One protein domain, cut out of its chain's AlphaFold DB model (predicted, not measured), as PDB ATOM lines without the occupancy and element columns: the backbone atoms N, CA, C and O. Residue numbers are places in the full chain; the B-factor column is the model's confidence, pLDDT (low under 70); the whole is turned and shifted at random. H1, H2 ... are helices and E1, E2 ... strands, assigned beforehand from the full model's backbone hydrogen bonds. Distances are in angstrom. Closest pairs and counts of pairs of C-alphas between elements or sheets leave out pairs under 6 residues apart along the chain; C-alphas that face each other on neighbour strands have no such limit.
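What this domain is: This is residues 3 to 55 and 90 to 131 of the 136 residues of an uncharacterized protein of Syntrophorhabdus sp. PtaB.Bin006 (UniProt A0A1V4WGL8). One twisted sheet of seven strands curls round a single helix, H1, with the long strands E1 to E4 making most of the wrap and the shorter E5, E6 and E7 continuing it beside E1. The printed part has 95 residues, with elements in the order E1 E2 E3 E4 H1 E5 E6 E7; the sheet runs E4 E3 E2 E1 E5 E6 E7, antiparallel throughout. It is mostly strand and compact, with a radius of gyration of the C-alphas of 13.9 A, yet elongated in outline, spanning 46 by 27 by 20 A.

How they stand to each other: E1, residues 3 to 13, E2, 16 to 28, E3, 31 to 40, and E4, 43 to 48, form a meander, each strand the antiparallel neighbour of the one before. Within hydrogen-bond range are N 8 and O 23 at 2.8 A, N 22 and O 37 at 2.9 A, and N 38 and O 45 at 2.8 A. E1 bends by 52 degrees at residue 9 and E2 by 55 degrees at residue 19. H1, residues 90 to 100, is on one face of the sheet, giving two layers; its closest C-alphas to E1 are those of Ala 91 and Ile 3, 6.4 A apart. Every O i to N i+4 pair in H1 is within hydrogen-bond range. E5, residues 106 to 110, is antiparallel to E1, with N 5 and O 107 at 2.8 A. E5, E6, residues 122 to 125, and E7, residues 128 to 130, form a second meander, with N 108 and O 124 at 2.8 A and N 125 and O 128 at 2.8 A. The edge strands E4 and E7 are apart.

Where its parts are: E1 begins at C-alpha 3 (-98.887, -18.875, -98.785) and measures 28.3 A; E2 measures 32.1 A, E3 28.3 A, E4 17.1 A, H1 15.3 A and E5 13.1 A. E7 ends at C-alpha 130 (-103.712, -6.110, -93.953).

The domain as a whole: The C-alphas farthest apart, those of Asn 14 and Thr 117, are 46.8 A apart. Residues 56 to 89 are not printed, and C-alphas 55 and 90 are 12.8 A apart across the cut. The link E5 to E6 is long, 11 residues, and holds residues 112 to 119, whose pLDDT is under 70.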
ATOM      1  N   ILE A   3    -100.295 -19.245 -98.694       95.25
ATOM      2  CA  ILE A   3     -98.887 -18.875 -98.785       95.25
ATOM      3  C   ILE A   3     -98.463 -18.402 -97.401       95.25
ATOM      4  O   ILE A   3     -99.092 -17.502 -96.841       95.25
ATOM      5  N   LYS A   4     -97.389 -18.979 -96.873       96.62
ATOM      6  CA  LYS A   4     -96.808 -18.593 -95.589       96.62
ATOM      7  C   LYS A   4     -95.397 -18.069 -95.791       96.62
ATOM      8  O   LYS A   4     -94.588 -18.730 -96.434       96.62
ATOM      9  N   ILE A   5     -95.107 -16.893 -95.252       97.38
ATOM     10  CA  ILE A   5     -93.834 -16.196 -95.421       97.38
ATOM     11  C   ILE A   5     -93.308 -15.849 -94.037       97.38
ATOM     12  O   ILE A   5     -93.957 -15.117 -93.300       97.38
ATOM     13  N   GLU A   6     -92.136 -16.363 -93.687       97.00
ATOM     14  CA  GLU A   6     -91.517 -16.183 -92.371       97.00
ATOM     15  C   GLU A   6     -90.128 -15.566 -92.547       97.00
ATOM     16  O   GLU A   6     -89.326 -16.064 -93.340       97.00
ATOM     17  N   ARG A   7     -89.814 -14.495 -91.811       95.69
ATOM     18  CA  ARG A   7     -88.451 -13.941 -91.766       95.69
ATOM     19  C   ARG A   7     -87.539 -14.918 -91.016       95.69
ATOM     20  O   ARG A   7     -87.824 -15.275 -89.878       95.69
ATOM     21  N   VAL A   8     -86.442 -15.336 -91.646       95.38
ATOM     22  CA  VAL A   8     -85.508 -16.342 -91.105       95.38
ATOM     23  C   VAL A   8     -84.221 -15.704 -90.599       95.38
ATOM     24  O   VAL A   8     -83.752 -16.041 -89.517       95.38
ATOM     25  N   ASP A   9     -83.645 -14.808 -91.395       94.25
ATOM     26  CA  ASP A   9     -82.362 -14.160 -91.115       94.25
ATOM     27  C   ASP A   9     -82.348 -12.749 -91.706       94.25
ATOM     28  O   ASP A   9     -83.067 -12.471 -92.669       94.25
ATOM     29  N   SER A  10     -81.539 -11.862 -91.134       93.94
ATOM     30  CA  SER A  10     -81.335 -10.504 -91.631       93.94
ATOM     31  C   SER A  10     -79.948 -10.025 -91.235       93.94
ATOM     32  O   SER A  10     -79.620 -10.024 -90.049       93.94
ATOM     33  N   HIS A  11     -79.158  -9.567 -92.202       93.50
ATOM     34  CA  HIS A  11     -77.820  -9.050 -91.931       93.50
ATOM     35  C   HIS A  11     -77.444  -7.889 -92.855       93.50
ATOM     36  O   HIS A  11     -77.884  -7.803 -94.003       93.50
ATOM     37  N   GLU A  12     -76.608  -6.995 -92.334       94.44
ATOM     38  CA  GLU A  12     -76.017  -5.892 -93.088       94.44
ATOM     39  C   GLU A  12     -74.896  -6.407 -93.993       94.44
ATOM     40  O   GLU A  12     -74.054  -7.218 -93.590       94.44
ATOM     41  N   VAL A  13     -74.846  -5.904 -95.220       91.38
ATOM     42  CA  VAL A  13     -73.775  -6.197 -96.167       91.38
ATOM     43  C   VAL A  13     -72.590  -5.301 -95.827       91.38
ATOM     44  O   VAL A  13     -72.671  -4.081 -95.921       91.38
ATOM     45  N   ASN A  14     -71.469  -5.902 -95.422       90.94
ATOM     46  CA  ASN A  14     -70.252  -5.181 -95.019       90.94
ATOM     47  C   ASN A  14     -70.469  -4.132 -93.901       90.94
ATOM     48  O   ASN A  14     -69.701  -3.175 -93.810       90.94
ATOM     49  N   GLY A  15     -71.496  -4.303 -93.059       88.44
ATOM     50  CA  GLY A  15     -71.844  -3.350 -91.995       88.44
ATOM     51  C   GLY A  15     -72.499  -2.051 -92.485       88.44
ATOM     52  O   GLY A  15     -72.478  -1.051 -91.770       88.44
ATOM     53  N   ASP A  16     -73.020  -2.027 -93.718       88.44
ATOM     54  CA  ASP A  16     -73.825  -0.918 -94.229       88.44
ATOM     55  C   ASP A  16     -75.306  -1.165 -93.914       88.44
ATOM     56  O   ASP A  16     -75.968  -1.990 -94.542       88.44
ATOM     57  N   SER A  17     -75.850  -0.412 -92.959       86.88
ATOM     58  CA  SER A  17     -77.268  -0.483 -92.579       86.88
ATOM     59  C   SER A  17     -78.229  -0.045 -93.690       86.88
ATOM     60  O   SER A  17     -79.431  -0.301 -93.609       86.88
ATOM     61  N   SER A  18     -77.721   0.599 -94.747       88.06
ATOM     62  CA  SER A  18     -78.488   0.933 -95.948       88.06
ATOM     63  C   SER A  18     -78.479  -0.168 -97.013       88.06
ATOM     64  O   SER A  18     -79.150   0.004 -98.034       88.06
ATOM     65  N   ASP A  19     -77.748  -1.266 -96.780       93.38
ATOM     66  CA  ASP A  19     -77.631  -2.448 -97.638       93.38
ATOM     67  C   ASP A  19     -77.824  -3.728 -96.810       93.38
ATOM     68  O   ASP A  19     -76.887  -4.297 -96.253       93.38
ATOM     69  N   VAL A  20     -79.071  -4.176 -96.704       94.00
ATOM     70  CA  VAL A  20     -79.464  -5.308 -95.856       94.00
ATOM     71  C   VAL A  20     -79.947  -6.456 -96.726       94.00
ATOM     72  O   VAL A  20     -80.763  -6.254 -97.627       94.00
ATOM     73  N   ILE A  21     -79.482  -7.670 -96.436       95.44
ATOM     74  CA  ILE A  21     -80.033  -8.900 -97.007       95.44
ATOM     75  C   ILE A  21     -80.891  -9.578 -95.945       95.44
ATOM     76  O   ILE A  21     -80.394 -10.017 -94.908       95.44
ATOM     77  N   THR A  22     -82.181  -9.704 -96.239       95.94
ATOM     78  CA  THR A  22     -83.134 -10.466 -95.433       95.94
ATOM     79  C   THR A  22     -83.477 -11.769 -96.145       95.94
ATOM     80  O   THR A  22     -83.782 -11.765 -97.338       95.94
ATOM     81  N   THR A  23     -83.465 -12.889 -95.429       97.19
ATOM     82  CA  THR A  23     -83.906 -14.190 -95.948       97.19
ATOM     83  C   THR A  23     -85.276 -14.547 -95.389       97.19
ATOM     84  O   THR A  23     -85.489 -14.510 -94.177       97.19
ATOM     85  N   TYR A  24     -86.182 -14.959 -96.270       97.88
ATOM     86  CA  TYR A  24     -87.534 -15.400 -95.954       97.88
ATOM     87  C   TYR A  24     -87.725 -16.868 -96.340       97.88
ATOM     88  O   TYR A  24     -87.292 -17.296 -97.413       97.88
ATOM     89  N   SER A  25     -88.397 -17.634 -95.484       97.88
ATOM     90  CA  SER A  25     -88.953 -18.937 -95.846       97.88
ATOM     91  C   SER A  25     -90.342 -18.720 -96.426       97.88
ATOM     92  O   SER A  25     -91.200 -18.149 -95.760       97.88
ATOM     93  N   VAL A  26     -90.553 -19.152 -97.663       97.94
ATOM     94  CA  VAL A  26     -91.815 -19.022 -98.391       97.94
ATOM     95  C   VAL A  26     -92.363 -20.416 -98.642       97.94
ATOM     96  O   VAL A  26     -91.794 -21.178 -99.423       97.94
ATOM     97  N   ARG A  27     -93.469 -20.757 -97.984       97.12
ATOM     98  CA  ARG A  27     -94.182 -22.021 -98.165       97.12
ATOM     99  C   ARG A  27     -95.441 -21.787 -98.975       97.12
ATOM    100  O   ARG A  27     -96.293 -20.996 -98.581       97.12
ATOM    101  N   GLU A  28     -95.573 -22.503-100.079       94.06
ATOM    102  CA  GLU A  28     -96.704 -22.388-100.990       94.06
ATOM    103  C   GLU A  28     -97.015 -23.753-101.602       94.06
ATOM    104  O   GLU A  28     -96.144 -24.406-102.170       94.06
ATOM    105  N   ASN A  29     -98.269 -24.202-101.477       86.81
ATOM    106  CA  ASN A  29     -98.749 -25.461-102.066       86.81
ATOM    107  C   ASN A  29     -97.835 -26.680-101.778       86.81
ATOM    108  O   ASN A  29     -97.626 -27.532-102.640       86.81
ATOM    109  N   GLY A  30     -97.268 -26.756-100.567       86.62
ATOM    110  CA  GLY A  30     -96.381 -27.847-100.139       86.62
ATOM    111  C   GLY A  30     -94.924 -27.736-100.609       86.62
ATOM    112  O   GLY A  30     -94.117 -28.597-100.266       86.62
ATOM    113  N   LYS A  31     -94.565 -26.686-101.353       93.25
ATOM    114  CA  LYS A  31     -93.178 -26.340-101.685       93.25
ATOM    115  C   LYS A  31     -92.661 -25.278-100.720       93.25
ATOM    116  O   LYS A  31     -93.421 -24.417-100.286       93.25
ATOM    117  N   GLU A  32     -91.372 -25.335-100.401       96.69
ATOM    118  CA  GLU A  32     -90.681 -24.324 -99.597       96.69
ATOM    119  C   GLU A  32     -89.537 -23.714-100.411       96.69
ATOM    120  O   GLU A  32     -88.734 -24.431-101.012       96.69
ATOM    121  N   PHE A  33     -89.462 -22.387-100.418       97.38
ATOM    122  CA  PHE A  33     -88.413 -21.609-101.058       97.38
ATOM    123  C   PHE A  33     -87.730 -20.722-100.021       97.38
ATOM    124  O   PHE A  33     -88.385 -20.141 -99.159       97.38
ATOM    125  N   ARG A  34     -86.409 -20.564-100.131       97.88
ATOM    126  CA  ARG A  34     -85.670 -19.544 -99.381       97.88
ATOM    127  C   ARG A  34     -85.424 -18.352-100.289       97.88
ATOM    128  O   ARG A  34     -84.591 -18.434-101.189       97.88
ATOM    129  N   ILE A  35     -86.169 -17.276-100.068       98.19
ATOM    130  CA  ILE A  35     -86.104 -16.062-100.878       98.19
ATOM    131  C   ILE A  35     -85.273 -15.021-100.144       98.19
ATOM    132  O   ILE A  35     -85.522 -14.733 -98.978       98.19
ATOM    133  N   THR A  36     -84.290 -14.448-100.823       97.56
ATOM    134  CA  THR A  36     -83.501 -13.326-100.310       97.56
ATOM    135  C   THR A  36     -84.068 -12.023-100.847       97.56
ATOM    136  O   THR A  36     -84.278 -11.912-102.053       97.56
ATOM    137  N   CYS A  37     -84.270 -11.028 -99.990       96.31
ATOM    138  CA  CYS A  37     -84.525  -9.647-100.379       96.31
ATOM    139  C   CYS A  37     -83.318  -8.803 -99.980       96.31
ATOM    140  O   CYS A  37     -83.000  -8.707 -98.796       96.31
ATOM    141  N   ARG A  38     -82.644  -8.200-100.959       95.31
ATOM    142  CA  ARG A  38     -81.614  -7.191-100.717       95.31
ATOM    143  C   ARG A  38     -82.248  -5.814-100.815       95.31
ATOM    144  O   ARG A  38     -82.668  -5.418-101.903       95.31
ATOM    145  N   SER A  39     -82.305  -5.100 -99.700       92.38
ATOM    146  CA  SER A  39     -82.733  -3.707 -99.634       92.38
ATOM    147  C   SER A  39     -81.495  -2.821 -99.640       92.38
ATOM    148  O   SER A  39     -80.752  -2.796 -98.665       92.38
ATOM    149  N   CYS A  40     -81.260  -2.114-100.745       90.81
ATOM    150  CA  CYS A  40     -80.130  -1.205-100.901       90.81
ATOM    151  C   CYS A  40     -80.622   0.167-101.367       90.81
ATOM    152  O   CYS A  40     -81.168   0.299-102.468       90.81
ATOM    153  N   ARG A  41     -80.439   1.205-100.540       85.81
ATOM    154  CA  ARG A  41     -80.769   2.611-100.875       85.81
ATOM    155  C   ARG A  41     -82.180   2.799-101.463       85.81
ATOM    156  O   ARG A  41     -82.372   3.507-102.452       85.81
ATOM    157  N   GLY A  42     -83.169   2.131-100.870       80.31
ATOM    158  CA  GLY A  42     -84.575   2.201-101.286       80.31
ATOM    159  C   GLY A  42     -84.949   1.318-102.482       80.31
ATOM    160  O   GLY A  42     -86.114   1.299-102.874       80.31
ATOM    161  N   ARG A  43     -84.004   0.561-103.048       88.12
ATOM    162  CA  ARG A  43     -84.271  -0.470-104.058       88.12
ATOM    163  C   ARG A  43     -84.314  -1.838-103.399       88.12
ATOM    164  O   ARG A  43     -83.546  -2.098-102.480       88.12
ATOM    165  N   ARG A  44     -85.188  -2.709-103.900       91.56
ATOM    166  CA  ARG A  44     -85.281  -4.106-103.473       91.56
ATOM    167  C   ARG A  44     -84.987  -5.020-104.645       91.56
ATOM    168  O   ARG A  44     -85.565  -4.851-105.716       91.56
ATOM    169  N   THR A  45     -84.114  -5.988-104.423       95.00
ATOM    170  CA  THR A  45     -83.843  -7.065-105.374       95.00
ATOM    171  C   THR A  45     -84.124  -8.387-104.692       95.00
ATOM    172  O   THR A  45     -83.673  -8.622-103.572       95.00
ATOM    173  N   LEU A  46     -84.888  -9.240-105.363       97.44
ATOM    174  CA  LEU A  46     -85.262 -10.552-104.858       97.44
ATOM    175  C   LEU A  46     -84.392 -11.622-105.508       97.44
ATOM    176  O   LEU A  46     -84.013 -11.481-106.664       97.44
ATOM    177  N   GLY A  47     -84.099 -12.695-104.787       97.50
ATOM    178  CA  GLY A  47     -83.290 -13.816-105.262       97.50
ATOM    179  C   GLY A  47     -83.675 -15.113-104.561       97.50
ATOM    180  O   GLY A  47     -84.461 -15.108-103.614       97.50
ATOM    181  N   VAL A  48     -83.115 -16.232-105.013       97.06
ATOM    182  CA  VAL A  48     -83.213 -17.515-104.301       97.06
ATOM    183  C   VAL A  48     -81.907 -17.737-103.551       97.06
ATOM    184  O   VAL A  48     -80.835 -17.652-104.145       97.06
ATOM    185  N   ALA A  49     -81.980 -18.049-102.259       94.94
ATOM    186  CA  ALA A  49     -80.794 -18.280-101.443       94.94
ATOM    187  C   ALA A  49     -79.898 -19.368-102.065       94.94
ATOM    188  O   ALA A  49     -80.361 -20.467-102.376       94.94
ATOM    189  N   GLY A  50     -78.613 -19.055-102.241       92.56
ATOM    190  CA  GLY A  50     -77.632 -19.964-102.839       92.56
ATOM    191  C   GLY A  50     -77.698 -20.090-104.365       92.56
ATOM    192  O   GLY A  50     -76.961 -20.900-104.922       92.56
ATOM    193  N   LYS A  51     -78.543 -19.309-105.051       94.31
ATOM    194  CA  LYS A  51     -78.562 -19.206-106.516       94.31
ATOM    195  C   LYS A  51     -78.234 -17.781-106.949       94.31
ATOM    196  O   LYS A  51     -78.633 -16.820-106.299       94.31
ATOM    197  N   GLU A  52     -77.527 -17.652-108.065       93.62
ATOM    198  CA  GLU A  52     -77.286 -16.352-108.692       93.62
ATOM    199  C   GLU A  52     -78.554 -15.806-109.360       93.62
ATOM    200  O   GLU A  52     -79.535 -16.524-109.553       93.62
ATOM    201  N   GLY A  53     -78.533 -14.534-109.748       95.00
ATOM    202  CA  GLY A  53     -79.637 -13.912-110.473       95.00
ATOM    203  C   GLY A  53     -80.746 -13.350-109.583       95.00
ATOM    204  O   GLY A  53     -80.754 -13.505-108.361       95.00
ATOM    205  N   SER A  54     -81.666 -12.635-110.224       96.88
ATOM    206  CA  SER A  54     -82.757 -11.909-109.572       96.88
ATOM    207  C   SER A  54     -84.115 -12.469-109.971       96.88
ATOM    208  O   SER A  54     -84.310 -12.893-111.108       96.88
ATOM    209  N   LEU A  55     -85.059 -12.457-109.038       97.75
ATOM    210  CA  LEU A  55     -86.442 -12.842-109.275       97.75
ATOM    211  C   LEU A  55     -87.261 -11.646-109.745       97.75
ATOM    212  O   LEU A  55     -87.167 -10.557-109.173       97.75
ATOM    213  N   LEU A  90     -97.876 -13.874-106.283       93.00
ATOM    214  CA  LEU A  90     -98.459 -13.451-105.011       93.00
ATOM    215  C   LEU A  90     -97.500 -13.701-103.842       93.00
ATOM    216  O   LEU A  90     -97.392 -12.855-102.954       93.00
ATOM    217  N   ALA A  91     -96.749 -14.802-103.881       94.50
ATOM    218  CA  ALA A  91     -95.710 -15.085-102.902       94.50
ATOM    219  C   ALA A  91     -94.585 -14.041-102.948       94.50
ATOM    220  O   ALA A  91     -94.187 -13.524-101.904       94.50
ATOM    221  N   LEU A  92     -94.134 -13.645-104.148       94.81
ATOM    222  CA  LEU A  92     -93.133 -12.581-104.306       94.81
ATOM    223  C   LEU A  92     -93.608 -11.239-103.733       94.81
ATOM    224  O   LEU A  92     -92.861 -10.555-103.033       94.81
ATOM    225  N   ARG A  93     -94.867 -10.872-104.002       92.62
ATOM    226  CA  ARG A  93     -95.484  -9.658-103.442       92.62
ATOM    227  C   ARG A  93     -95.536  -9.714-101.918       92.62
ATOM    228  O   ARG A  93     -95.206  -8.729-101.265       92.62
ATOM    229  N   GLY A  94     -95.883 -10.869-101.349       93.25
ATOM    230  CA  GLY A  94     -95.870 -11.081 -99.905       93.25
ATOM    231  C   GLY A  94     -94.481 -10.907 -99.281       93.25
ATOM    232  O   GLY A  94     -94.369 -10.305 -98.217       93.25
ATOM    233  N   VAL A  95     -93.414 -11.347 -99.962       95.12
ATOM    234  CA  VAL A  95     -92.030 -11.122 -99.507       95.12
ATOM    235  C   VAL A  95     -91.702  -9.630 -99.479       95.12
ATOM    236  O   VAL A  95     -91.176  -9.137 -98.484       95.12
ATOM    237  N   LEU A  96     -92.060  -8.883-100.529       92.50
ATOM    238  CA  LEU A  96     -91.861  -7.430-100.557       92.50
ATOM    239  C   LEU A  96     -92.632  -6.718 -99.443       92.50
ATOM    240  O   LEU A  96     -92.125  -5.757 -98.869       92.50
ATOM    241  N   MET A  97     -93.838  -7.187 -99.116       89.75
ATOM    242  CA  MET A  97     -94.607  -6.657 -97.991       89.75
ATOM    243  C   MET A  97     -93.938  -6.948 -96.646       89.75
ATOM    244  O   MET A  97     -93.817  -6.036 -95.829       89.75
ATOM    245  N   ALA A  98     -93.466  -8.179 -96.432       91.88
ATOM    246  CA  ALA A  98     -92.741  -8.560 -95.220       91.88
ATOM    247  C   ALA A  98     -91.455  -7.734 -95.029       91.88
ATOM    248  O   ALA A  98     -91.091  -7.401 -93.903       91.88
ATOM    249  N   ASP A  99     -90.798  -7.361 -96.129       91.00
ATOM    250  CA  ASP A  99     -89.584  -6.540 -96.124       91.00
ATOM    251  C   ASP A  99     -89.841  -5.039 -95.944       91.00
ATOM    252  O   ASP A  99     -88.972  -4.296 -95.491       91.00
ATOM    253  N   GLN A 100     -91.035  -4.563 -96.293       87.19
ATOM    254  CA  GLN A 100     -91.453  -3.184 -96.031       87.19
ATOM    255  C   GLN A 100     -91.878  -2.956 -94.580       87.19
ATOM    256  O   GLN A 100     -91.824  -1.820 -94.109       87.19
ATOM    257  N   GLY A 101     -92.316  -4.001 -93.877       82.94
ATOM    258  CA  GLY A 101     -92.620  -3.927 -92.455       82.94
ATOM    259  C   GLY A 101     -91.346  -4.007 -91.618       82.94
ATOM    260  O   GLY A 101     -90.659  -5.026 -91.636       82.94
ATOM    261  N   GLU A 102     -91.046  -2.959 -90.843       72.06
ATOM    262  CA  GLU A 102     -89.822  -2.875 -90.023       72.06
ATOM    263  C   GLU A 102     -89.633  -4.074 -89.079       72.06
ATOM    264  O   GLU A 102     -88.505  -4.477 -88.818       72.06
ATOM    265  N   ASN A 103     -90.727  -4.668 -88.591       78.38
ATOM    266  CA  ASN A 103     -90.705  -5.771 -87.624       78.38
ATOM    267  C   ASN A 103     -91.611  -6.945 -88.013       78.38
ATOM    268  O   ASN A 103     -91.965  -7.753 -87.153       78.38
ATOM    269  N   THR A 104     -91.995  -7.049 -89.288       85.75
ATOM    270  CA  THR A 104     -92.857  -8.141 -89.739       85.75
ATOM    271  C   THR A 104     -92.114  -9.469 -89.643       85.75
ATOM    272  O   THR A 104     -91.052  -9.654 -90.255       85.75
ATOM    273  N   LYS A 105     -92.674 -10.391 -88.856       89.12
ATOM    274  CA  LYS A 105     -92.126 -11.738 -88.652       89.12
ATOM    275  C   LYS A 105     -92.764 -12.724 -89.610       89.12
ATOM    276  O   LYS A 105     -92.068 -13.582 -90.153       89.12
ATOM    277  N   GLU A 106     -94.067 -12.582 -89.816       93.00
ATOM    278  CA  GLU A 106     -94.867 -13.494 -90.614       93.00
ATOM    279  C   GLU A 106     -95.851 -12.736 -91.511       93.00
ATOM    280  O   GLU A 106     -96.519 -11.792 -91.088       93.00
ATOM    281  N   VAL A 107     -95.973 -13.190 -92.757       93.31
ATOM    282  CA  VAL A 107     -97.074 -12.836 -93.653       93.31
ATOM    283  C   VAL A 107     -97.752 -14.122 -94.102       93.31
ATOM    284  O   VAL A 107     -97.109 -15.015 -94.652       93.31
ATOM    285  N   THR A 108     -99.061 -14.203 -93.895       93.81
ATOM    286  CA  THR A 108     -99.893 -15.307 -94.372       93.81
ATOM    287  C   THR A 108    -100.891 -14.772 -95.388       93.81
ATOM    288  O   THR A 108    -101.605 -13.811 -95.118       93.81
ATOM    289  N   ILE A 109    -100.951 -15.386 -96.566       92.38
ATOM    290  CA  ILE A 109    -101.887 -15.022 -97.629       92.38
ATOM    291  C   ILE A 109    -102.809 -16.211 -97.886       92.38
ATOM    292  O   ILE A 109    -102.345 -17.305 -98.200       92.38
ATOM    293  N   THR A 110    -104.117 -15.998 -97.762       89.38
ATOM    294  CA  THR A 110    -105.141 -17.031 -97.971       89.38
ATOM    295  C   THR A 110    -106.150 -16.598 -99.028       89.38
ATOM    296  O   THR A 110    -106.536 -15.433 -99.118       89.38
ATOM    297  N   GLY A 111    -106.602 -17.546 -99.850       77.00
ATOM    298  CA  GLY A 111    -107.519 -17.245-100.955       77.00
ATOM    299  C   GLY A 111    -106.825 -16.574-102.150       77.00
ATOM    300  O   GLY A 111    -105.603 -16.535-102.220       77.00
ATOM    301  N   GLY A 112    -107.607 -16.101-103.126       63.22
ATOM    302  CA  GLY A 112    -107.081 -15.568-104.394       63.22
ATOM    303  C   GLY A 112    -106.755 -16.668-105.411       63.22
ATOM    304  O   GLY A 112    -105.600 -16.913-105.735       63.22
ATOM    305  N   GLY A 113    -107.786 -17.371-105.887       48.31
ATOM    306  CA  GLY A 113    -107.667 -18.344-106.976       48.31
ATOM    307  C   GLY A 113    -107.806 -17.691-108.356       48.31
ATOM    308  O   GLY A 113    -108.578 -16.750-108.521       48.31
ATOM    309  N   SER A 114    -107.045 -18.226-109.315       48.72
ATOM    310  CA  SER A 114    -107.023 -17.962-110.763       48.72
ATOM    311  C   SER A 114    -108.311 -17.381-111.375       48.72
ATOM    312  O   SER A 114    -109.378 -17.969-111.239       48.72
ATOM    313  N   VAL A 115    -108.141 -16.283-112.127       45.62
ATOM    314  CA  VAL A 115    -109.030 -15.693-113.151       45.62
ATOM    315  C   VAL A 115    -110.520 -15.560-112.775       45.62
ATOM    316  O   VAL A 115    -111.297 -16.506-112.829       45.62
ATOM    317  N   GLY A 116    -110.958 -14.314-112.559       46.66
ATOM    318  CA  GLY A 116    -112.313 -13.892-112.941       46.66
ATOM    319  C   GLY A 116    -113.362 -13.691-111.845       46.66
ATOM    320  O   GLY A 116    -114.481 -13.321-112.183       46.66
ATOM    321  N   THR A 117    -113.059 -13.844-110.551       41.22
ATOM    322  CA  THR A 117    -114.017 -13.454-109.494       41.22
ATOM    323  C   THR A 117    -113.355 -12.666-108.366       41.22
ATOM    324  O   THR A 117    -112.204 -12.897-108.016       41.22
ATOM    325  N   SER A 118    -114.107 -11.702-107.828       50.31
ATOM    326  CA  SER A 118    -113.763 -10.631-106.873       50.31
ATOM    327  C   SER A 118    -113.182 -11.062-105.505       50.31
ATOM    328  O   SER A 118    -113.253 -10.297-104.542       50.31
ATOM    329  N   ASN A 119    -112.600 -12.253-105.367       58.72
ATOM    330  CA  ASN A 119    -111.965 -12.677-104.122       58.72
ATOM    331  C   ASN A 119    -110.534 -12.145-104.048       58.72
ATOM    332  O   ASN A 119    -109.577 -12.829-104.419       58.72
ATOM    333  N   ARG A 120    -110.397 -10.914-103.542       72.19
ATOM    334  CA  ARG A 120    -109.102 -10.401-103.090       72.19
ATOM    335  C   ARG A 120    -108.511 -11.388-102.073       72.19
ATOM    336  O   ARG A 120    -109.250 -11.847-101.199       72.19
ATOM    337  N   PRO A 121    -107.223 -11.746-102.191       82.12
ATOM    338  CA  PRO A 121    -106.583 -12.588-101.194       82.12
ATOM    339  C   PRO A 121    -106.621 -11.882 -99.835       82.12
ATOM    340  O   PRO A 121    -106.378 -10.677 -99.750       82.12
ATOM    341  N   LEU A 122    -106.931 -12.632 -98.782       86.19
ATOM    342  CA  LEU A 122    -106.823 -12.153 -97.411       86.19
ATOM    343  C   LEU A 122    -105.353 -12.221 -97.006       86.19
ATOM    344  O   LEU A 122    -104.756 -13.298 -97.029       86.19
ATOM    345  N   VAL A 123    -104.790 -11.080 -96.621       89.50
ATOM    346  CA  VAL A 123    -103.414 -10.980 -96.131       89.50
ATOM    347  C   VAL A 123    -103.446 -10.760 -94.626       89.50
ATOM    348  O   VAL A 123    -104.149  -9.881 -94.135       89.50
ATOM    349  N   LEU A 124    -102.680 -11.559 -93.897       89.62
ATOM    350  CA  LEU A 124    -102.454 -11.430 -92.466       89.62
ATOM    351  C   LEU A 124    -100.975 -11.105 -92.248       89.62
ATOM    352  O   LEU A 124    -100.113 -11.873 -92.665       89.62
ATOM    353  N   ILE A 125    -100.687  -9.982 -91.600       89.06
ATOM    354  CA  ILE A 125     -99.345  -9.560 -91.188       89.06
ATOM    355  C   ILE A 125     -99.267  -9.770 -89.682       89.06
ATOM    356  O   ILE A 125    -100.023  -9.146 -88.939       89.06
ATOM    357  N   ASP A 126     -98.414 -10.691 -89.237       89.75
ATOM    358  CA  ASP A 126     -98.316 -11.103 -87.831       89.75
ATOM    359  C   ASP A 126     -99.698 -11.433 -87.208       89.75
ATOM    360  O   ASP A 126     -99.992 -11.104 -86.058       89.75
ATOM    361  N   GLY A 127    -100.581 -12.057 -87.999       85.94
ATOM    362  CA  GLY A 127    -101.947 -12.427 -87.604       85.94
ATOM    363  C   GLY A 127    -103.002 -11.316 -87.716       85.94
ATOM    364  O   GLY A 127    -104.184 -11.584 -87.499       85.94
ATOM    365  N   VAL A 128    -102.621 -10.091 -88.087       85.94
ATOM    366  CA  VAL A 128    -103.536  -8.951 -88.256       85.94
ATOM    367  C   VAL A 128    -103.868  -8.749 -89.732       85.94
ATOM    368  O   VAL A 128    -102.976  -8.740 -90.575       85.94
ATOM    369  N   ALA A 129    -105.152  -8.568 -90.058       85.94
ATOM    370  CA  ALA A 129    -105.578  -8.311 -91.432       85.94
ATOM    371  C   ALA A 129    -104.911  -7.051 -92.004       85.94
ATOM    372  O   ALA A 129    -104.943  -5.984 -91.390       85.94
ATOM    373  N   GLY A 130    -104.328  -7.188 -93.192       79.94
ATOM    374  CA  GLY A 130    -103.712  -6.110 -93.953       79.94
ATOM    375  C   GLY A 130    -104.123  -6.162 -95.421       79.94
ATOM    376  O   GLY A 130    -104.694  -7.145 -95.893       79.94
ATOM    377  N   ASP A 131    -103.811  -5.097 -96.153       76.06
ATOM    378  CA  ASP A 131    -104.052  -5.020 -97.591       76.06
ATOM    379  C   ASP A 131    -102.801  -5.407 -98.375       76.06
ATOM    380  O   ASP A 131    -101.700  -4.931 -98.080       76.06
TER     381      ASP A 131